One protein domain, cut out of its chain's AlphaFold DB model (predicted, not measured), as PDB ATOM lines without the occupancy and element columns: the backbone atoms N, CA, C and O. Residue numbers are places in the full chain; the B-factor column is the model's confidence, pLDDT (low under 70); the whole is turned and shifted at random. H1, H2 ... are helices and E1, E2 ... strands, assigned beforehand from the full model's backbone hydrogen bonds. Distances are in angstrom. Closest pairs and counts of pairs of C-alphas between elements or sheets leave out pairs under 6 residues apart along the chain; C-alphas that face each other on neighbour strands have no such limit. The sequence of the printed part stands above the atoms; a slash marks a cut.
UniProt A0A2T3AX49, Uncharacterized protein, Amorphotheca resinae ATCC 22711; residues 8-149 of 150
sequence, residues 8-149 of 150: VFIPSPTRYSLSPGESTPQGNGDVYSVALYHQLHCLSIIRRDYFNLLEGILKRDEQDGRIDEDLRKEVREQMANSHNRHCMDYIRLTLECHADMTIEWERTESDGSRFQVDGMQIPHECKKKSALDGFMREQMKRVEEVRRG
ATOM      1  N   VAL A   8       3.131 -16.123 -77.692       92.25
ATOM      2  CA  VAL A   8       3.422 -16.366 -79.108       92.25
ATOM      3  C   VAL A   8       2.987 -15.178 -79.957       92.25
ATOM      4  O   VAL A   8       2.006 -14.513 -79.638       92.25
ATOM      5  N   PHE A   9       3.703 -14.916 -81.050       93.12
ATOM      6  CA  PHE A   9       3.299 -13.921 -82.042       93.12
ATOM      7  C   PHE A   9       2.625 -14.610 -83.227       93.12
ATOM      8  O   PHE A   9       3.206 -15.519 -83.834       93.12
ATOM      9  N   ILE A  10       1.427 -14.151 -83.589       92.81
ATOM     10  CA  ILE A  10       0.656 -14.697 -84.706       92.81
ATOM     11  C   ILE A  10       0.478 -13.607 -85.770       92.81
ATOM     12  O   ILE A  10      -0.253 -12.640 -85.545       92.81
ATOM     13  N   PRO A  11       1.112 -13.749 -86.950       92.50
ATOM     14  CA  PRO A  11       0.891 -12.823 -88.051       92.50
ATOM     15  C   PRO A  11      -0.514 -13.015 -88.628       92.50
ATOM     16  O   PRO A  11      -0.945 -14.148 -88.855       92.50
ATOM     17  N   SER A  12      -1.196 -11.909 -88.937       89.75
ATOM     18  CA  SER A  12      -2.543 -11.920 -89.537       89.75
ATOM     19  C   SER A  12      -3.552 -12.833 -88.799       89.75
ATOM     20  O   SER A  12      -4.085 -13.765 -89.411       89.75
ATOM     21  N   PRO A  13      -3.839 -12.593 -87.505       90.06
ATOM     22  CA  PRO A  13      -4.641 -13.495 -86.667       90.06
ATOM     23  C   PRO A  13      -6.060 -13.757 -87.190       90.06
ATOM     24  O   PRO A  13      -6.609 -14.842 -87.001       90.06
ATOM     25  N   THR A  14      -6.622 -12.811 -87.945       87.38
ATOM     26  CA  THR A  14      -7.926 -12.945 -88.611       87.38
ATOM     27  C   THR A  14      -7.992 -14.127 -89.583       87.38
ATOM     28  O   THR A  14      -9.070 -14.683 -89.779       87.38
ATOM     29  N   ARG A  15      -6.856 -14.577 -90.145       91.38
ATOM     30  CA  ARG A  15      -6.788 -15.783 -90.995       91.38
ATOM     31  C   ARG A  15      -7.099 -17.076 -90.238       91.38
ATOM     32  O   ARG A  15      -7.455 -18.062 -90.872       91.38
ATOM     33  N   TYR A  16      -6.954 -17.065 -88.917       88.00
ATOM     34  CA  TYR A  16      -7.197 -18.205 -88.034       88.00
ATOM     35  C   TYR A  16      -8.468 -18.027 -87.194       88.00
ATOM     36  O   TYR A  16      -8.668 -18.763 -86.234       88.00
ATOM     37  N   SER A  17      -9.307 -17.035 -87.529       89.06
ATOM     38  CA  SER A  17     -10.518 -16.692 -86.771       89.06
ATOM     39  C   SER A  17     -10.254 -16.393 -85.289       89.06
ATOM     40  O   SER A  17     -11.128 -16.592 -84.449       89.06
ATOM     41  N   LEU A  18      -9.051 -15.906 -84.969       88.94
ATOM     42  CA  LEU A  18      -8.706 -15.477 -83.620       88.94
ATOM     43  C   LEU A  18      -9.276 -14.087 -83.354       88.94
ATOM     44  O   LEU A  18      -9.218 -13.199 -84.212       88.94
ATOM     45  N   SER A  19      -9.770 -13.889 -82.136       90.00
ATOM     46  CA  SER A  19     -10.035 -12.550 -81.610       90.00
ATOM     47  C   SER A  19      -8.737 -11.731 -81.577       90.00
ATOM     48  O   SER A  19      -7.653 -12.323 -81.510       90.00
ATOM     49  N   PRO A  20      -8.794 -10.386 -81.605       89.88
ATOM     50  CA  PRO A  20      -7.571  -9.585 -81.582       89.88
ATOM     51  C   PRO A  20      -6.795  -9.848 -80.287       89.88
ATOM     52  O   PRO A  20      -7.420  -9.992 -79.237       89.88
ATOM     53  N   GLY A  21      -5.476  -9.960 -80.369       89.69
ATOM     54  CA  GLY A  21      -4.586 -10.129 -79.219       89.69
ATOM     55  C   GLY A  21      -3.991  -8.795 -78.770       89.69
ATOM     56  O   GLY A  21      -4.547  -7.733 -79.053       89.69
ATOM     57  N   GLU A  22      -2.837  -8.854 -78.111       90.94
ATOM     58  CA  GLU A  22      -2.044  -7.660 -77.813       90.94
ATOM     59  C   GLU A  22      -1.440  -7.123 -79.117       90.94
ATOM     60  O   GLU A  22      -0.630  -7.794 -79.768       90.94
ATOM     61  N   SER A  23      -1.817  -5.902 -79.495       89.00
ATOM     62  CA  SER A  23      -1.334  -5.255 -80.715       89.00
ATOM     63  C   SER A  23       0.182  -5.046 -80.701       89.00
ATOM     64  O   SER A  23       0.751  -4.548 -79.728       89.00
ATOM     65  N   THR A  24       0.837  -5.332 -81.826       88.00
ATOM     66  CA  THR A  24       2.261  -5.011 -82.023       88.00
ATOM     67  C   THR A  24       2.466  -3.641 -82.687       88.00
ATOM     68  O   THR A  24       1.611  -3.207 -83.464       88.00
ATOM     69  N   PRO A  25       3.604  -2.952 -82.453       87.62
ATOM     70  CA  PRO A  25       3.905  -1.659 -83.080       87.62
ATOM     71  C   PRO A  25       3.869  -1.665 -84.617       87.62
ATOM     72  O   PRO A  25       3.507  -0.669 -85.235       87.62
ATOM     73  N   GLN A  26       4.242  -2.781 -85.242       83.19
ATOM     74  CA  GLN A  26       4.296  -2.936 -86.697       83.19
ATOM     75  C   GLN A  26       2.916  -3.200 -87.317       83.19
ATOM     76  O   GLN A  26       2.776  -3.126 -88.538       83.19
ATOM     77  N   GLY A  27       1.908  -3.547 -86.509       84.88
ATOM     78  CA  GLY A  27       0.530  -3.771 -86.955       84.88
ATOM     79  C   GLY A  27       0.331  -4.968 -87.896       84.88
ATOM     80  O   GLY A  27      -0.706  -5.068 -88.545       84.88
ATOM     81  N   ASN A  28       1.310  -5.873 -88.012       87.12
ATOM     82  CA  ASN A  28       1.256  -7.034 -88.913       87.12
ATOM     83  C   ASN A  28       0.830  -8.344 -88.216       87.12
ATOM     84  O   ASN A  28       0.731  -9.401 -88.856       87.12
ATOM     85  N   GLY A  29       0.552  -8.281 -86.918       92.00
ATOM     86  CA  GLY A  29       0.072  -9.387 -86.105       92.00
ATOM     87  C   GLY A  29      -0.029  -9.003 -84.636       92.00
ATOM     88  O   GLY A  29       0.366  -7.902 -84.248       92.00
ATOM     89  N   ASP A  30      -0.493  -9.958 -83.838       94.19
ATOM     90  CA  ASP A  30      -0.757  -9.762 -82.414       94.19
ATOM     91  C   ASP A  30       0.012 -10.796 -81.577       94.19
ATOM     92  O   ASP A  30       0.394 -11.873 -82.062       94.19
ATOM     93  N   VAL A  31       0.248 -10.460 -80.311       92.50
ATOM     94  CA  VAL A  31       0.811 -11.363 -79.303       92.50
ATOM     95  C   VAL A  31      -0.322 -12.008 -78.505       92.50
ATOM     96  O   VAL A  31      -1.278 -11.350 -78.097       92.50
ATOM     97  N   TYR A  32      -0.203 -13.313 -78.274       93.12
ATOM     98  CA  TYR A  32      -1.190 -14.133 -77.573       93.12
ATOM     99  C   TYR A  32      -0.543 -14.955 -76.470       93.12
ATOM    100  O   TYR A  32       0.642 -15.285 -76.550       93.12
ATOM    101  N   SER A  33      -1.332 -15.323 -75.463       92.44
ATOM    102  CA  SER A  33      -0.924 -16.265 -74.422       92.44
ATOM    103  C   SER A  33      -1.247 -17.697 -74.842       92.44
ATOM    104  O   SER A  33      -2.228 -17.944 -75.537       92.44
ATOM    105  N   VAL A  34      -0.431 -18.657 -74.419       91.50
ATOM    106  CA  VAL A  34      -0.708 -20.088 -74.579       91.50
ATOM    107  C   VAL A  34      -1.244 -20.645 -73.258       91.50
ATOM    108  O   VAL A  34      -0.597 -20.491 -72.216       91.50
ATOM    109  N   ALA A  35      -2.391 -21.327 -73.318       92.00
ATOM    110  CA  ALA A  35      -3.177 -21.773 -72.164       92.00
ATOM    111  C   ALA A  35      -2.353 -22.512 -71.099       92.00
ATOM    112  O   ALA A  35      -2.384 -22.123 -69.934       92.00
ATOM    113  N   LEU A  36      -1.526 -23.500 -71.471       90.62
ATOM    114  CA  LEU A  36      -0.645 -24.208 -70.529       90.62
ATOM    115  C   LEU A  36       0.181 -23.243 -69.676       90.62
ATOM    116  O   LEU A  36       0.317 -23.405 -68.464       90.62
ATOM    117  N   TYR A  37       0.782 -22.241 -70.306       90.88
ATOM    118  CA  TYR A  37       1.669 -21.328 -69.605       90.88
ATOM    119  C   TYR A  37       0.911 -20.355 -68.718       90.88
ATOM    120  O   TYR A  37       1.398 -20.023 -67.635       90.88
ATOM    121  N   HIS A  38      -0.287 -19.960 -69.135       91.19
ATOM    122  CA  HIS A  38      -1.181 -19.180 -68.304       91.19
ATOM    123  C   HIS A  38      -1.679 -19.991 -67.092       91.19
ATOM    124  O   HIS A  38      -1.580 -19.520 -65.960       91.19
ATOM    125  N   GLN A  39      -2.064 -21.257 -67.275       92.12
ATOM    126  CA  GLN A  39      -2.427 -22.180 -66.190       92.12
ATOM    127  C   GLN A  39      -1.274 -22.351 -65.182       92.12
ATOM    128  O   GLN A  39      -1.472 -22.260 -63.967       92.12
ATOM    129  N   LEU A  40      -0.042 -22.535 -65.670       92.31
ATOM    130  CA  LEU A  40       1.159 -22.619 -64.830       92.31
ATOM    131  C   LEU A  40       1.465 -21.300 -64.100       92.31
ATOM    132  O   LEU A  40       1.917 -21.323 -62.951       92.31
ATOM    133  N   HIS A  41       1.229 -20.155 -64.745       91.56
ATOM    134  CA  HIS A  41       1.362 -18.835 -64.131       91.56
ATOM    135  C   HIS A  41       0.376 -18.664 -62.968       91.56
ATOM    136  O   HIS A  41       0.795 -18.337 -61.854       91.56
ATOM    137  N   CYS A  42      -0.901 -18.981 -63.191       91.81
ATOM    138  CA  CYS A  42      -1.950 -18.936 -62.176       91.81
ATOM    139  C   CYS A  42      -1.644 -19.864 -60.993       91.81
ATOM    140  O   CYS A  42      -1.693 -19.434 -59.841       91.81
ATOM    141  N   LEU A  43      -1.224 -21.107 -61.251       94.38
ATOM    142  CA  LEU A  43      -0.823 -22.040 -60.193       94.38
ATOM    143  C   LEU A  43       0.360 -21.505 -59.365       94.38
ATOM    144  O   LEU A  43       0.389 -21.651 -58.142       94.38
ATOM    145  N   SER A  44       1.322 -20.836 -60.011       92.12
ATOM    146  CA  SER A  44       2.441 -20.188 -59.319       92.12
ATOM    147  C   SER A  44       1.995 -19.005 -58.452       92.12
ATOM    148  O   SER A  44       2.589 -18.796 -57.392       92.12
ATOM    149  N   ILE A  45       0.996 -18.232 -58.891       93.56
ATOM    150  CA  ILE A  45       0.394 -17.141 -58.109       93.56
ATOM    151  C   ILE A  45      -0.301 -17.708 -56.875       93.56
ATOM    152  O   ILE A  45       0.032 -17.299 -55.765       93.56
ATOM    153  N   ILE A  46      -1.172 -18.706 -57.049       95.12
ATOM    154  CA  ILE A  46      -1.897 -19.356 -55.948       95.12
ATOM    155  C   ILE A  46      -0.913 -19.883 -54.907       95.12
ATOM    156  O   ILE A  46      -1.047 -19.604 -53.717       95.12
ATOM    157  N   ARG A  47       0.131 -20.591 -55.354       93.75
ATOM    158  CA  ARG A  47       1.176 -21.097 -54.465       93.75
ATOM    159  C   ARG A  47       1.863 -19.971 -53.695       93.75
ATOM    160  O   ARG A  47       2.072 -20.096 -52.491       93.75
ATOM    161  N   ARG A  48       2.280 -18.902 -54.380       93.94
ATOM    162  CA  ARG A  48       2.968 -17.763 -53.755       93.94
ATOM    163  C   ARG A  48       2.075 -17.103 -52.709       93.94
ATOM    164  O   ARG A  48       2.517 -16.905 -51.583       93.94
ATOM    165  N   ASP A  49       0.840 -16.788 -53.073       95.81
ATOM    166  CA  ASP A  49      -0.070 -16.024 -52.224       95.81
ATOM    167  C   ASP A  49      -0.532 -16.850 -51.018       95.81
ATOM    168  O   ASP A  49      -0.602 -16.316 -49.914       95.81
ATOM    169  N   TYR A  50      -0.704 -18.167 -51.186       95.06
ATOM    170  CA  TYR A  50      -0.932 -19.103 -50.084       95.06
ATOM    171  C   TYR A  50       0.178 -19.030 -49.026       95.06
ATOM    172  O   TYR A  50      -0.096 -18.791 -47.851       95.06
ATOM    173  N   PHE A  51       1.447 -19.179 -49.423       93.88
ATOM    174  CA  PHE A  51       2.553 -19.143 -48.458       93.88
ATOM    175  C   PHE A  51       2.810 -17.740 -47.900       93.88
ATOM    176  O   PHE A  51       3.108 -17.617 -46.714       93.88
ATOM    177  N   ASN A  52       2.629 -16.685 -48.700       95.31
ATOM    178  CA  ASN A  52       2.720 -15.306 -48.218       95.31
ATOM    179  C   ASN A  52       1.661 -15.004 -47.151       95.31
ATOM    180  O   ASN A  52       1.953 -14.297 -46.187       95.31
ATOM    181  N   LEU A  53       0.443 -15.532 -47.311       94.81
ATOM    182  CA  LEU A  53      -0.616 -15.388 -46.320       94.81
ATOM    183  C   LEU A  53      -0.228 -16.072 -45.006       94.81
ATOM    184  O   LEU A  53      -0.283 -15.427 -43.961       94.81
ATOM    185  N   LEU A  54       0.219 -17.332 -45.057       93.75
ATOM    186  CA  LEU A  54       0.655 -18.073 -43.867       93.75
ATOM    187  C   LEU A  54       1.818 -17.371 -43.149       93.75
ATOM    188  O   LEU A  54       1.762 -17.157 -41.939       93.75
ATOM    189  N   GLU A  55       2.838 -16.935 -43.892       93.12
ATOM    190  CA  GLU A  55       3.947 -16.163 -43.327       93.12
ATOM    191  C   GLU A  55       3.483 -14.836 -42.717       93.12
ATOM    192  O   GLU A  55       3.961 -14.438 -41.657       93.12
ATOM    193  N   GLY A  56       2.564 -14.136 -43.382       93.38
ATOM    194  CA  GLY A  56       2.016 -12.872 -42.899       93.38
ATOM    195  C   GLY A  56       1.188 -13.022 -41.621       93.38
ATOM    196  O   GLY A  56       1.122 -12.082 -40.831       93.38
ATOM    197  N   ILE A  57       0.570 -14.186 -41.403       92.25
ATOM    198  CA  ILE A  57      -0.124 -14.513 -40.153       92.25
ATOM    199  C   ILE A  57       0.898 -14.698 -39.024       92.25
ATOM    200  O   ILE A  57       0.794 -14.018 -38.007       92.25
ATOM    201  N   LEU A  58       1.932 -15.523 -39.229       90.12
ATOM    202  CA  LEU A  58       2.964 -15.749 -38.207       90.12
ATOM    203  C   LEU A  58       3.742 -14.475 -37.854       90.12
ATOM    204  O   LEU A  58       3.966 -14.201 -36.681       90.12
ATOM    205  N   LYS A  59       4.106 -13.658 -38.849       90.75
ATOM    206  CA  LYS A  59       4.821 -12.390 -38.617       90.75
ATOM    207  C   LYS A  59       4.008 -11.396 -37.788       90.75
ATOM    208  O   LYS A  59       4.590 -10.630 -37.029       90.75
ATOM    209  N   ARG A  60       2.680 -11.371 -37.948       86.88
ATOM    210  CA  ARG A  60       1.805 -10.520 -37.125       86.88
ATOM    211  C   ARG A  60       1.737 -11.021 -35.692       86.88
ATOM    212  O   ARG A  60       1.918 -10.233 -34.774       86.88
ATOM    213  N   ASP A  61       1.571 -12.325 -35.528       88.81
ATOM    214  CA  ASP A  61       1.557 -12.959 -34.216       88.81
ATOM    215  C   ASP A  61       2.860 -12.731 -33.430       88.81
ATOM    216  O   ASP A  61       2.816 -12.421 -32.245       88.81
ATOM    217  N   GLU A  62       4.022 -12.782 -34.087       86.62
ATOM    218  CA  GLU A  62       5.310 -12.431 -33.466       86.62
ATOM    219  C   GLU A  62       5.372 -10.970 -32.979       86.62
ATOM    220  O   GLU A  62       6.099 -10.667 -32.034       86.62
ATOM    221  N   GLN A  63       4.637 -10.058 -33.623       85.88
ATOM    222  CA  GLN A  63       4.642  -8.629 -33.299       85.88
ATOM    223  C   GLN A  63       3.656  -8.263 -32.190       85.88
ATOM    224  O   GLN A  63       3.968  -7.404 -31.365       85.88
ATOM    225  N   ASP A  64       2.460  -8.853 -32.195       88.00
ATOM    226  CA  ASP A  64       1.360  -8.427 -31.329       88.00
ATOM    227  C   ASP A  64       0.829  -9.518 -30.384       88.00
ATOM    228  O   ASP A  64       0.134  -9.190 -29.418       88.00
ATOM    229  N   GLY A  65       1.177 -10.789 -30.618       81.81
ATOM    230  CA  GLY A  65       0.751 -11.945 -29.829       81.81
ATOM    231  C   GLY A  65      -0.763 -12.152 -29.788       81.81
ATOM    232  O   GLY A  65      -1.262 -12.757 -28.839       81.81
ATOM    233  N   ARG A  66      -1.518 -11.592 -30.746       82.69
ATOM    234  CA  ARG A  66      -2.993 -11.540 -30.694       82.69
ATOM    235  C   ARG A  66      -3.678 -12.688 -31.423       82.69
ATOM    236  O   ARG A  66      -4.908 -12.694 -31.493       82.69
ATOM    237  N   ILE A  67      -2.920 -13.615 -32.002       86.88
ATOM    238  CA  ILE A  67      -3.490 -14.748 -32.726       86.88
ATOM    239  C   ILE A  67      -3.772 -15.883 -31.743       86.88
ATOM    240  O   ILE A  67      -2.963 -16.186 -30.870       86.88
ATOM    241  N   ASP A  68      -4.947 -16.488 -31.891       89.94
ATOM    242  CA  ASP A  68      -5.364 -17.648 -31.112       89.94
ATOM    243  C   ASP A  68      -4.395 -18.837 -31.293       89.94
ATOM    244  O   ASP A  68      -3.858 -19.057 -32.386       89.94
ATOM    245  N   GLU A  69      -4.156 -19.599 -30.220       89.44
ATOM    246  CA  GLU A  69      -3.202 -20.719 -30.224       89.44
ATOM    247  C   GLU A  69      -3.573 -21.810 -31.235       89.44
ATOM    248  O   GLU A  69      -2.675 -22.384 -31.863       89.44
ATOM    249  N   ASP A  70      -4.868 -22.077 -31.443       92.38
ATOM    250  CA  ASP A  70      -5.309 -23.089 -32.404       92.38
ATOM    251  C   ASP A  70      -4.991 -22.636 -33.832       92.38
ATOM    252  O   ASP A  70      -4.439 -23.408 -34.621       92.38
ATOM    253  N   LEU A  71      -5.219 -21.354 -34.145       90.88
ATOM    254  CA  LEU A  71      -4.861 -20.780 -35.444       90.88
ATOM    255  C   LEU A  71      -3.337 -20.756 -35.659       90.88
ATOM    256  O   LEU A  71      -2.852 -21.089 -36.742       90.88
ATOM    257  N   ARG A  72      -2.552 -20.410 -34.632       90.88
ATOM    258  CA  ARG A  72      -1.081 -20.459 -34.701       90.88
ATOM    259  C   ARG A  72      -0.590 -21.872 -35.004       90.88
ATOM    260  O   ARG A  72       0.302 -22.055 -35.841       90.88
ATOM    261  N   LYS A  73      -1.150 -22.868 -34.315       92.50
ATOM    262  CA  LYS A  73      -0.828 -24.279 -34.523       92.50
ATOM    263  C   LYS A  73      -1.184 -24.711 -35.941       92.50
ATOM    264  O   LYS A  73      -0.319 -25.260 -36.621       92.50
ATOM    265  N   GLU A  74      -2.389 -24.395 -36.409       92.62
ATOM    266  CA  GLU A  74      -2.837 -24.726 -37.762       92.62
ATOM    267  C   GLU A  74      -1.902 -24.134 -38.823       92.62
ATOM    268  O   GLU A  74      -1.432 -24.852 -39.700       92.62
ATOM    269  N   VAL A  75      -1.533 -22.854 -38.720       93.19
ATOM    270  CA  VAL A  75      -0.622 -22.214 -39.685       93.19
ATOM    271  C   VAL A  75       0.756 -22.879 -39.696       93.19
ATOM    272  O   VAL A  75       1.303 -23.142 -40.770       93.19
ATOM    273  N   ARG A  76       1.323 -23.193 -38.524       91.06
ATOM    274  CA  ARG A  76       2.610 -23.906 -38.434       91.06
ATOM    275  C   ARG A  76       2.523 -25.299 -39.044       91.06
ATOM    276  O   ARG A  76       3.427 -25.687 -39.784       91.06
ATOM    277  N   GLU A  77       1.442 -26.025 -38.775       91.56
ATOM    278  CA  GLU A  77       1.179 -27.324 -39.387       91.56
ATOM    279  C   GLU A  77       1.066 -27.192 -40.904       91.56
ATOM    280  O   GLU A  77       1.750 -27.918 -41.612       91.56
ATOM    281  N   GLN A  78       0.313 -26.225 -41.428       90.50
ATOM    282  CA  GLN A  78       0.195 -25.988 -42.870       90.50
ATOM    283  C   GLN A  78       1.528 -25.605 -43.533       90.50
ATOM    284  O   GLN A  78       1.776 -25.995 -44.676       90.50
ATOM    285  N   MET A  79       2.400 -24.862 -42.843       89.12
ATOM    286  CA  MET A  79       3.729 -24.497 -43.349       89.12
ATOM    287  C   MET A  79       4.715 -25.670 -43.345       89.12
ATOM    288  O   MET A  79       5.507 -25.799 -44.287       89.12
ATOM    289  N   ALA A  80       4.674 -26.504 -42.300       87.25
ATOM    290  CA  ALA A  80       5.503 -27.701 -42.164       87.25
ATOM    291  C   ALA A  80       5.001 -28.860 -43.037       87.25
ATOM    292  O   ALA A  80       5.792 -29.678 -43.510       87.25
ATOM    293  N   ASN A  81       3.692 -28.927 -43.273       83.94
ATOM    294  CA  ASN A  81       3.062 -29.972 -44.055       83.94
ATOM    295  C   ASN A  81       3.438 -29.834 -45.537       83.94
ATOM    296  O   ASN A  81       3.201 -28.818 -46.195       83.94
ATOM    297  N   SER A  82       4.004 -30.904 -46.091       81.94
ATOM    298  CA  SER A  82       4.352 -30.986 -47.508       81.94
ATOM    299  C   SER A  82       3.134 -31.181 -48.416       81.94
ATOM    300  O   SER A  82       3.284 -31.058 -49.631       81.94
ATOM    301  N   HIS A  83       1.941 -31.440 -47.865       87.62
ATOM    302  CA  HIS A  83       0.737 -31.771 -48.625       87.62
ATOM    303  C   HIS A  83       0.392 -30.714 -49.674       87.62
ATOM    304  O   HIS A  83       0.363 -31.024 -50.858       87.62
ATOM    305  N   ASN A  84       0.242 -29.446 -49.279       88.69
ATOM    306  CA  ASN A  84      -0.076 -28.376 -50.232       88.69
ATOM    307  C   ASN A  84       1.023 -28.177 -51.284       88.69
ATOM    308  O   ASN A  84       0.723 -27.904 -52.443       88.69
ATOM    309  N   ARG A  85       2.298 -28.351 -50.901       86.62
ATOM    310  CA  ARG A  85       3.430 -28.242 -51.834       86.62
ATOM    311  C   ARG A  85       3.360 -29.339 -52.894       86.62
ATOM    312  O   ARG A  85       3.360 -29.019 -54.078       86.62
ATOM    313  N   HIS A  86       3.247 -30.602 -52.473       89.00
ATOM    314  CA  HIS A  86       3.190 -31.722 -53.416       89.00
ATOM    315  C   HIS A  86       1.892 -31.703 -54.231       89.00
ATOM    316  O   HIS A  86       1.950 -31.985 -55.418       89.00
ATOM    317  N   CYS A  87       0.749 -31.308 -53.654       92.19
ATOM    318  CA  CYS A  87      -0.518 -31.218 -54.384       92.19
ATOM    319  C   CYS A  87      -0.440 -30.187 -55.511       92.19
ATOM    320  O   CYS A  87      -0.849 -30.471 -56.635       92.19
ATOM    321  N   MET A  88       0.130 -29.009 -55.245       94.06
ATOM    322  CA  MET A  88       0.367 -28.015 -56.293       94.06
ATOM    323  C   MET A  88       1.353 -28.542 -57.346       94.06
ATOM    324  O   MET A  88       1.120 -28.354 -58.538       94.06
ATOM    325  N   ASP A  89       2.400 -29.271 -56.951       91.00
ATOM    326  CA  ASP A  89       3.302 -29.927 -57.909       91.00
ATOM    327  C   ASP A  89       2.606 -31.035 -58.719       91.00
ATOM    328  O   ASP A  89       2.888 -31.202 -59.905       91.00
ATOM    329  N   TYR A  90       1.660 -31.763 -58.130       90.31
ATOM    330  CA  TYR A  90       0.881 -32.798 -58.805       90.31
ATOM    331  C   TYR A  90      -0.105 -32.205 -59.821       90.31
ATOM    332  O   TYR A  90      -0.230 -32.707 -60.941       90.31
ATOM    333  N   ILE A  91      -0.730 -31.071 -59.491       94.75
ATOM    334  CA  ILE A  91      -1.529 -30.292 -60.445       94.75
ATOM    335  C   ILE A  91      -0.635 -29.793 -61.582       94.75
ATOM    336  O   ILE A  91      -0.988 -29.968 -62.745       94.75
ATOM    337  N   ARG A  92       0.558 -29.257 -61.281       92.56
ATOM    338  CA  ARG A  92       1.536 -28.854 -62.306       92.56
ATOM    339  C   ARG A  92       1.848 -30.004 -63.266       92.56
ATOM    340  O   ARG A  92       1.852 -29.789 -64.474       92.56
ATOM    341  N   LEU A  93       2.090 -31.211 -62.750       85.94
ATOM    342  CA  LEU A  93       2.335 -32.399 -63.575       85.94
ATOM    343  C   LEU A  93       1.144 -32.725 -64.480       85.94
ATOM    344  O   LEU A  93       1.346 -33.066 -65.642       85.94
ATOM    345  N   THR A  94      -0.081 -32.585 -63.974       89.50
ATOM    346  CA  THR A  94      -1.308 -32.804 -64.752       89.50
ATOM    347  C   THR A  94      -1.437 -31.778 -65.879       89.50
ATOM    348  O   THR A  94      -1.615 -32.163 -67.033       89.50
ATOM    349  N   LEU A  95      -1.250 -30.489 -65.581       91.00
ATOM    350  CA  LEU A  95      -1.258 -29.419 -66.586       91.00
ATOM    351  C   LEU A  95      -0.203 -29.673 -67.667       91.00
ATOM    352  O   LEU A  95      -0.496 -29.639 -68.858       91.00
ATOM    353  N   GLU A  96       1.020 -30.010 -67.261       86.44
ATOM    354  CA  GLU A  96       2.105 -30.335 -68.186       86.44
ATOM    355  C   GLU A  96       1.857 -31.618 -68.990       86.44
ATOM    356  O   GLU A  96       2.376 -31.741 -70.096       86.44
ATOM    357  N   CYS A  97       1.092 -32.572 -68.459       82.00
ATOM    358  CA  CYS A  97       0.723 -33.798 -69.161       82.00
ATOM    359  C   CYS A  97      -0.309 -33.528 -70.264       82.00
ATOM    360  O   CYS A  97      -0.151 -34.032 -71.376       82.00
ATOM    361  N   HIS A  98      -1.319 -32.702 -69.973       86.06
ATOM    362  CA  HIS A  98      -2.330 -32.290 -70.950       86.06
ATOM    363  C   HIS A  98      -1.800 -31.269 -71.966       86.06
ATOM    364  O   HIS A  98      -2.273 -31.252 -73.104       86.06
ATOM    365  N   ALA A  99      -0.817 -30.462 -71.549       86.44
ATOM    366  CA  ALA A  99      -0.116 -29.448 -72.332       86.44
ATOM    367  C   ALA A  99      -1.048 -28.674 -73.269       86.44
ATOM    368  O   ALA A  99      -0.912 -28.734 -74.491       86.44
ATOM    369  N   ASP A 100      -2.004 -27.972 -72.671       88.69
ATOM    370  CA  ASP A 100      -3.007 -27.208 -73.396       88.69
ATOM    371  C   ASP A 100      -2.364 -26.105 -74.250       88.69
ATOM    372  O   ASP A 100      -1.702 -25.196 -73.743       88.69
ATOM    373  N   MET A 101      -2.518 -26.212 -75.567       87.56
ATOM    374  CA  MET A 101      -1.912 -25.284 -76.524       87.56
ATOM    375  C   MET A 101      -2.905 -24.248 -77.049       87.56
ATOM    376  O   MET A 101      -2.609 -23.582 -78.045       87.56
ATOM    377  N   THR A 102      -4.077 -24.126 -76.427       90.06
ATOM    378  CA  THR A 102      -5.064 -23.136 -76.834       90.06
ATOM    379  C   THR A 102      -4.483 -21.727 -76.790       90.06
ATOM    380  O   THR A 102      -3.760 -21.345 -75.867       90.06
ATOM    381  N   ILE A 103      -4.766 -20.977 -77.855       90.25
ATOM    382  CA  ILE A 103      -4.356 -19.587 -78.003       90.25
ATOM    383  C   ILE A 103      -5.386 -18.731 -77.287       90.25
ATOM    384  O   ILE A 103      -6.551 -18.695 -77.676       90.25
ATOM    385  N   GLU A 104      -4.937 -18.044 -76.251       90.69
ATOM    386  CA  GLU A 104      -5.760 -17.170 -75.440       90.69
ATOM    387  C   GLU A 104      -5.459 -15.705 -75.755       90.69
ATOM    388  O   GLU A 104      -4.315 -15.305 -75.998       90.69
ATOM    389  N   TRP A 105      -6.508 -14.893 -75.732       89.94
ATOM    390  CA  TRP A 105      -6.467 -13.459 -75.994       89.94
ATOM    391  C   TRP A 105      -7.033 -12.679 -74.816       89.94
ATOM    392  O   TRP A 105      -7.728 -13.217 -73.954       89.94
ATOM    393  N   GLU A 106      -6.737 -11.386 -74.793       88.38
ATOM    394  CA  GLU A 106      -7.204 -10.493 -73.740       88.38
ATOM    395  C   GLU A 106      -8.725 -10.336 -73.805       88.38
ATOM    396  O   GLU A 106      -9.297 -10.088 -74.869       88.38
ATOM    397  N   ARG A 107      -9.402 -10.431 -72.668       85.94
ATOM    398  CA  ARG A 107     -10.807 -10.064 -72.550       85.94
ATOM    399  C   ARG A 107     -10.973  -8.558 -72.753       85.94
ATOM    400  O   ARG A 107     -10.089  -7.767 -72.430       85.94
ATOM    401  N   THR A 108     -12.120  -8.166 -73.300       86.06
ATOM    402  CA  THR A 108     -12.567  -6.770 -73.314       86.06
ATOM    403  C   THR A 108     -13.261  -6.439 -71.998       86.06
ATOM    404  O   THR A 108     -14.293  -7.026 -71.672       86.06
ATOM    405  N   GLU A 109     -12.686  -5.508 -71.246       87.88
ATOM    406  CA  GLU A 109     -13.254  -4.995 -70.002       87.88
ATOM    407  C   GLU A 109     -14.406  -4.014 -70.272       87.88
ATOM    408  O   GLU A 109     -14.611  -3.543 -71.392       87.88
ATOM    409  N   SER A 110     -15.180  -3.683 -69.234       87.50
ATOM    410  CA  SER A 110     -16.356  -2.805 -69.357       87.50
ATOM    411  C   SER A 110     -16.035  -1.392 -69.858       87.50
ATOM    412  O   SER A 110     -16.905  -0.729 -70.415       87.50
ATOM    413  N   ASP A 111     -14.806  -0.925 -69.642       89.00
ATOM    414  CA  ASP A 111     -14.296   0.369 -70.110       89.00
ATOM    415  C   ASP A 111     -13.657   0.296 -71.513       89.00
ATOM    416  O   ASP A 111     -13.134   1.291 -72.013       89.00
ATOM    417  N   GLY A 112     -13.701  -0.876 -72.157       86.31
ATOM    418  CA  GLY A 112     -13.113  -1.139 -73.469       86.31
ATOM    419  C   GLY A 112     -11.619  -1.470 -73.443       86.31
ATOM    420  O   GLY A 112     -11.065  -1.802 -74.492       86.31
ATOM    421  N   SER A 113     -10.960  -1.410 -72.282       85.88
ATOM    422  CA  SER A 113      -9.557  -1.807 -72.152       85.88
ATOM    423  C   SER A 113      -9.382  -3.327 -72.290       85.88
ATOM    424  O   SER A 113     -10.322  -4.109 -72.121       85.88
ATOM    425  N   ARG A 114      -8.169  -3.750 -72.661       85.19
ATOM    426  CA  ARG A 114      -7.796  -5.155 -72.868       85.19
ATOM    427  C   ARG A 114      -6.422  -5.380 -72.262       85.19
ATOM    428  O   ARG A 114      -5.462  -4.752 -72.690       85.19
ATOM    429  N   PHE A 115      -6.375  -6.168 -71.194       81.31
ATOM    430  CA  PHE A 115      -5.131  -6.441 -70.461       81.31
ATOM    431  C   PHE A 115      -5.164  -7.736 -69.638       81.31
ATOM    432  O   PHE A 115      -4.121  -8.189 -69.167       81.31
ATOM    433  N   GLN A 116      -6.342  -8.335 -69.426       82.06
ATOM    434  CA  GLN A 116      -6.477  -9.613 -68.727       82.06
ATOM    435  C   GLN A 116      -6.799 -10.719 -69.712       82.06
ATOM    436  O   GLN A 116      -7.722 -10.597 -70.508       82.06
ATOM    437  N   VAL A 117      -6.069 -11.821 -69.623       83.94
ATOM    438  CA  VAL A 117      -6.414 -13.081 -70.280       83.94
ATOM    439  C   VAL A 117      -7.080 -13.947 -69.215       83.94
ATOM    440  O   VAL A 117      -6.531 -14.056 -68.123       83.94
ATOM    441  N   ASP A 118      -8.249 -14.534 -69.484       82.44
ATOM    442  CA  ASP A 118      -8.939 -15.426 -68.532       82.44
ATOM    443  C   ASP A 118      -9.241 -16.828 -69.091       82.44
ATOM    444  O   ASP A 118      -9.672 -17.701 -68.339       82.44
ATOM    445  N   GLY A 119      -8.975 -17.071 -70.381       75.75
ATOM    446  CA  GLY A 119      -9.118 -18.384 -71.025       75.75
ATOM    447  C   GLY A 119     -10.562 -18.891 -71.145       75.75
ATOM    448  O   GLY A 119     -10.795 -20.022 -71.584       75.75
ATOM    449  N   MET A 120     -11.547 -18.075 -70.761       78.00
ATOM    450  CA  MET A 120     -12.958 -18.446 -70.757       78.00
ATOM    451  C   MET A 120     -13.559 -18.306 -72.158       78.00
ATOM    452  O   MET A 120     -13.206 -17.409 -72.916       78.00
ATOM    453  N   GLN A 121     -14.510 -19.186 -72.497       76.00
ATOM    454  CA  GLN A 121     -15.180 -19.229 -73.814       76.00
ATOM    455  C   GLN A 121     -14.260 -19.579 -74.999       76.00
ATOM    456  O   GLN A 121     -14.687 -19.497 -76.151       76.00
ATOM    457  N   ILE A 122     -13.029 -20.022 -74.731       77.62
ATOM    458  CA  ILE A 122     -12.097 -20.521 -75.743       77.62
ATOM    459  C   ILE A 122     -12.087 -22.057 -75.672       77.62
ATOM    460  O   ILE A 122     -11.933 -22.604 -74.580       77.62
ATOM    461  N   PRO A 123     -12.293 -22.782 -76.785       77.31
ATOM    462  CA  PRO A 123     -12.173 -24.239 -76.798       77.31
ATOM    463  C   PRO A 123     -10.745 -24.706 -76.474       77.31
ATOM    464  O   PRO A 123      -9.772 -24.159 -76.993       77.31
ATOM    465  N   HIS A 124     -10.630 -25.750 -75.650       74.31
ATOM    466  CA  HIS A 124      -9.361 -26.317 -75.181       74.31
ATOM    467  C   HIS A 124      -9.127 -27.715 -75.771       74.31
ATOM    468  O   HIS A 124     -10.011 -28.572 -75.703       74.31
ATOM    469  N   GLU A 125      -7.949 -27.956 -76.357       73.69
ATOM    470  CA  GLU A 125      -7.580 -29.235 -76.990       73.69
ATOM    471  C   GLU A 125      -6.241 -29.771 -76.453       73.69
ATOM    472  O   GLU A 125      -5.215 -29.091 -76.487       73.69
ATOM    473  N   CYS A 126      -6.217 -31.038 -76.020       70.56
ATOM    474  CA  CYS A 126      -5.012 -31.682 -75.478       70.56
ATOM    475  C   CYS A 126      -3.961 -31.967 -76.566       70.56
ATOM    476  O   CYS A 126      -4.282 -32.580 -77.590       70.56
ATOM    477  N   LYS A 127      -2.686 -31.623 -76.318       72.50
ATOM    478  CA  LYS A 127      -1.556 -31.906 -77.233       72.50
ATOM    479  C   LYS A 127      -0.318 -32.416 -76.478       72.50
ATOM    480  O   LYS A 127      -0.288 -32.481 -75.258       72.50
ATOM    481  N   LYS A 128       0.720 -32.859 -77.201       69.44
ATOM    482  CA  LYS A 128       1.943 -33.428 -76.593       69.44
ATOM    483  C   LYS A 128       2.924 -32.335 -76.146       69.44
ATOM    484  O   LYS A 128       3.441 -31.605 -76.988       69.44
ATOM    485  N   LYS A 129       3.302 -32.328 -74.858       68.50
ATOM    486  CA  LYS A 129       4.259 -31.373 -74.255       68.50
ATOM    487  C   LYS A 129       5.603 -31.259 -74.980       68.50
ATOM    488  O   LYS A 129       6.115 -30.162 -75.163       68.50
ATOM    489  N   SER A 130       6.202 -32.376 -75.392       71.75
ATOM    490  CA  SER A 130       7.566 -32.377 -75.946       71.75
ATOM    491  C   SER A 130       7.704 -31.586 -77.252       71.75
ATOM    492  O   SER A 130       8.785 -31.083 -77.544       71.75
ATOM    493  N   ALA A 131       6.622 -31.438 -78.019       71.62
ATOM    494  CA  ALA A 131       6.608 -30.603 -79.218       71.62
ATOM    495  C   ALA A 131       6.603 -29.096 -78.888       71.62
ATOM    496  O   ALA A 131       7.022 -28.280 -79.707       71.62
ATOM    497  N   LEU A 132       6.155 -28.725 -77.686       74.25
ATOM    498  CA  LEU A 132       5.946 -27.342 -77.271       74.25
ATOM    499  C   LEU A 132       7.245 -26.665 -76.812       74.25
ATOM    500  O   LEU A 132       7.485 -25.508 -77.140       74.25
ATOM    501  N   ASP A 133       8.118 -27.387 -76.106       77.88
ATOM    502  CA  ASP A 133       9.324 -26.799 -75.505       77.88
ATOM    503  C   ASP A 133      10.301 -26.209 -76.534       77.88
ATOM    504  O   ASP A 133      10.976 -25.221 -76.242       77.88
ATOM    505  N   GLY A 134      10.415 -26.814 -77.720       75.94
ATOM    506  CA  GLY A 134      11.227 -26.275 -78.818       75.94
ATOM    507  C   GLY A 134      10.577 -25.036 -79.430       75.94
ATOM    508  O   GLY A 134      11.183 -23.966 -79.465       75.94
ATOM    509  N   PHE A 135       9.302 -25.168 -79.805       82.56
ATOM    510  CA  PHE A 135       8.499 -24.100 -80.393       82.56
ATOM    511  C   PHE A 135       8.494 -22.828 -79.531       82.56
ATOM    512  O   PHE A 135       8.756 -21.734 -80.024       82.56
ATOM    513  N   MET A 136       8.281 -22.957 -78.221       85.19
ATOM    514  CA  MET A 136       8.152 -21.799 -77.331       85.19
ATOM    515  C   MET A 136       9.465 -21.044 -77.109       85.19
ATOM    516  O   MET A 136       9.445 -19.838 -76.866       85.19
ATOM    517  N   ARG A 137      10.622 -21.705 -77.245       81.56
ATOM    518  CA  ARG A 137      11.929 -21.019 -77.204       81.56
ATOM    519  C   ARG A 137      12.145 -20.136 -78.425       81.56
ATOM    520  O   ARG A 137      12.736 -19.067 -78.300       81.56
ATOM    521  N   GLU A 138      11.676 -20.574 -79.587       83.12
ATOM    522  CA  GLU A 138      11.725 -19.778 -80.815       83.12
ATOM    523  C   GLU A 138      10.741 -18.609 -80.738       83.12
ATOM    524  O   GLU A 138      11.112 -17.470 -81.027       83.12
ATOM    525  N   GLN A 139       9.518 -18.864 -80.260       87.25
ATOM    526  CA  GLN A 139       8.509 -17.815 -80.103       87.25
ATOM    527  C   GLN A 139       8.920 -16.745 -79.090       87.25
ATOM    528  O   GLN A 139       8.637 -15.576 -79.323       87.25
ATOM    529  N   MET A 140       9.647 -17.098 -78.023       83.19
ATOM    530  CA  MET A 140      10.176 -16.122 -77.062       83.19
ATOM    531  C   MET A 140      10.973 -15.007 -77.747       83.19
ATOM    532  O   MET A 140      10.699 -13.832 -77.514       83.19
ATOM    533  N   LYS A 141      11.943 -15.371 -78.594       83.38
ATOM    534  CA  LYS A 141      12.783 -14.391 -79.301       83.38
ATOM    535  C   LYS A 141      11.934 -13.521 -80.219       83.38
ATOM    536  O   LYS A 141      12.030 -12.301 -80.176       83.38
ATOM    537  N   ARG A 142      11.028 -14.162 -80.959       84.44
ATOM    538  CA  ARG A 142      10.129 -13.486 -81.889       84.44
ATOM    539  C   ARG A 142       9.215 -12.481 -81.190       84.44
ATOM    540  O   ARG A 142       9.080 -11.369 -81.677       84.44
ATOM    541  N   VAL A 143       8.612 -12.848 -80.054       85.94
ATOM    542  CA  VAL A 143       7.749 -11.961 -79.248       85.94
ATOM    543  C   VAL A 143       8.534 -10.757 -78.720       85.94
ATOM    544  O   VAL A 143       8.017  -9.641 -78.722       85.94
ATOM    545  N   GLU A 144       9.778 -10.960 -78.280       85.88
ATOM    546  CA  GLU A 144      10.643  -9.863 -77.833       85.88
ATOM    547  C   GLU A 144      11.010  -8.900 -78.970       85.88
ATOM    548  O   GLU A 144      11.021  -7.691 -78.749       85.88
ATOM    549  N   GLU A 145      11.287  -9.414 -80.169       85.69
ATOM    550  CA  GLU A 145      11.581  -8.617 -81.368       85.69
ATOM    551  C   GLU A 145      10.366  -7.783 -81.794       85.69
ATOM    552  O   GLU A 145      10.453  -6.552 -81.856       85.69
ATOM    553  N   VAL A 146       9.193  -8.417 -81.950       84.88
ATOM    554  CA  VAL A 146       7.988  -7.697 -82.396       84.88
ATOM    555  C   VAL A 146       7.549  -6.635 -81.393       84.88
ATOM    556  O   VAL A 146       7.280  -5.508 -81.794       84.88
ATOM    557  N   ARG A 147       7.572  -6.917 -80.080       84.00
ATOM    558  CA  ARG A 147       7.239  -5.909 -79.054       84.00
ATOM    559  C   ARG A 147       8.213  -4.726 -79.055       84.00
ATOM    560  O   ARG A 147       7.827  -3.629 -78.664       84.00
ATOM    561  N   ARG A 148       9.468  -4.932 -79.472       84.12
ATOM    562  CA  ARG A 148      10.496  -3.880 -79.556       84.12
ATOM    563  C   ARG A 148      10.438  -3.054 -80.838       84.12
ATOM    564  O   ARG A 148      11.156  -2.061 -80.916       84.12
ATOM    565  N   GLY A 149       9.620  -3.423 -81.821       73.81
ATOM    566  CA  GLY A 149       9.620  -2.714 -83.100       73.81
ATOM    567  C   GLY A 149      10.728  -3.155 -84.070       73.81
ATOM    568  O   GLY A 149      10.929  -2.468 -85.068       73.81
TER     569      GLY A 149
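This is residues 8 to 149 of the 150 residues of an uncharacterized protein of Amorphotheca resinae ATCC 22711 (UniProt A0A2T3AX49). A small head, built round the two-stranded sheet E1 E2, bears a long helical arm: H2 runs out from the end of E2, H3 folds back at the far tip, and H4 returns alongside the near part of H2. In the head, H5 packs on E1 and E2 with residues 135 to 147, and a second small sheet, the hairpin E3 E4, sticks out to another side. The printed part has 142 residues, with five named helices and four named strands in the order E1 H1 E2 H2 H3 H4 E3 E4 H5; both sheets are antiparallel, and the class is mostly helix. The whole is loose, with a radius of gyration of the C-alphas of 20.2 A, and elongated, spanning 61 by 37 by 28 A.

E1 is residues 8 to 11, beginning at C-alpha 8 (3.422, -16.366, -79.108), and E2 is residues 29 to 34, 15.7 A long. H1 is residues 13 to 16. H2, residues 35 to 64, is 43.2 A long and ends at C-alpha 64 (1.360, -8.427, -31.329). H3 is residues 69 to 80, 16.3 A, and H4 is residues 83 to 98, 22.5 A. E3 is residues 106 to 108 and E4 residues 114 to 117. H5, residues 129 to 148, is 28.7 A long and ends at C-alpha 148 (10.496, -3.880, -79.556).

E1 and E2 are antiparallel neighbours, with N 8 and O 32 2.9 A apart, within hydrogen-bond range. The closest C-alphas of E1 and H5, those of Val 8 and Gln 139, are 5.4 A apart. H5 has a kink of 36 degrees near residue 136. The closest C-alphas of H1 and E2, those of Pro 13 and Gly 29, are 6.3 A apart. Residues 33 to 34 of E2 pair antiparallel with residues 103 to 104. In the hairpin E3 and E4, N 107 and O 116 are 2.7 A apart. H2 touches H4 with residues 36 to 47 alone, closest at the C-alphas of Leu 36 and Leu 95, 6.6 A, at a shallow tilt of 11 degrees, opposite ways. H2 and H3 form a helical hairpin at a steep tilt of 41 degrees, closest at the C-alphas of Leu 54 and Val 75, 6.0 A. H4 and H5 only just touch, only at their ends, with 3 pairs of C-alphas within 8 A, the closest being Glu 96 and Lys 129, 6.5 A; they are about perpendicular at 88 degrees. H2 and H5 are apart. Every O i to N i+4 pair is within hydrogen-bond range in H2, H3 and H4, and 11 of 16 are in H5; H1 is too short for such a pair.

The C-alphas farthest apart, those of Arg 15 and Gly 65, are 61.7 A apart. The printed part has no cut. The links H1 to E2 and E4 to H5 are long. Mean pLDDT of the printed part is 87.3; residues 128 to 129 are under 70.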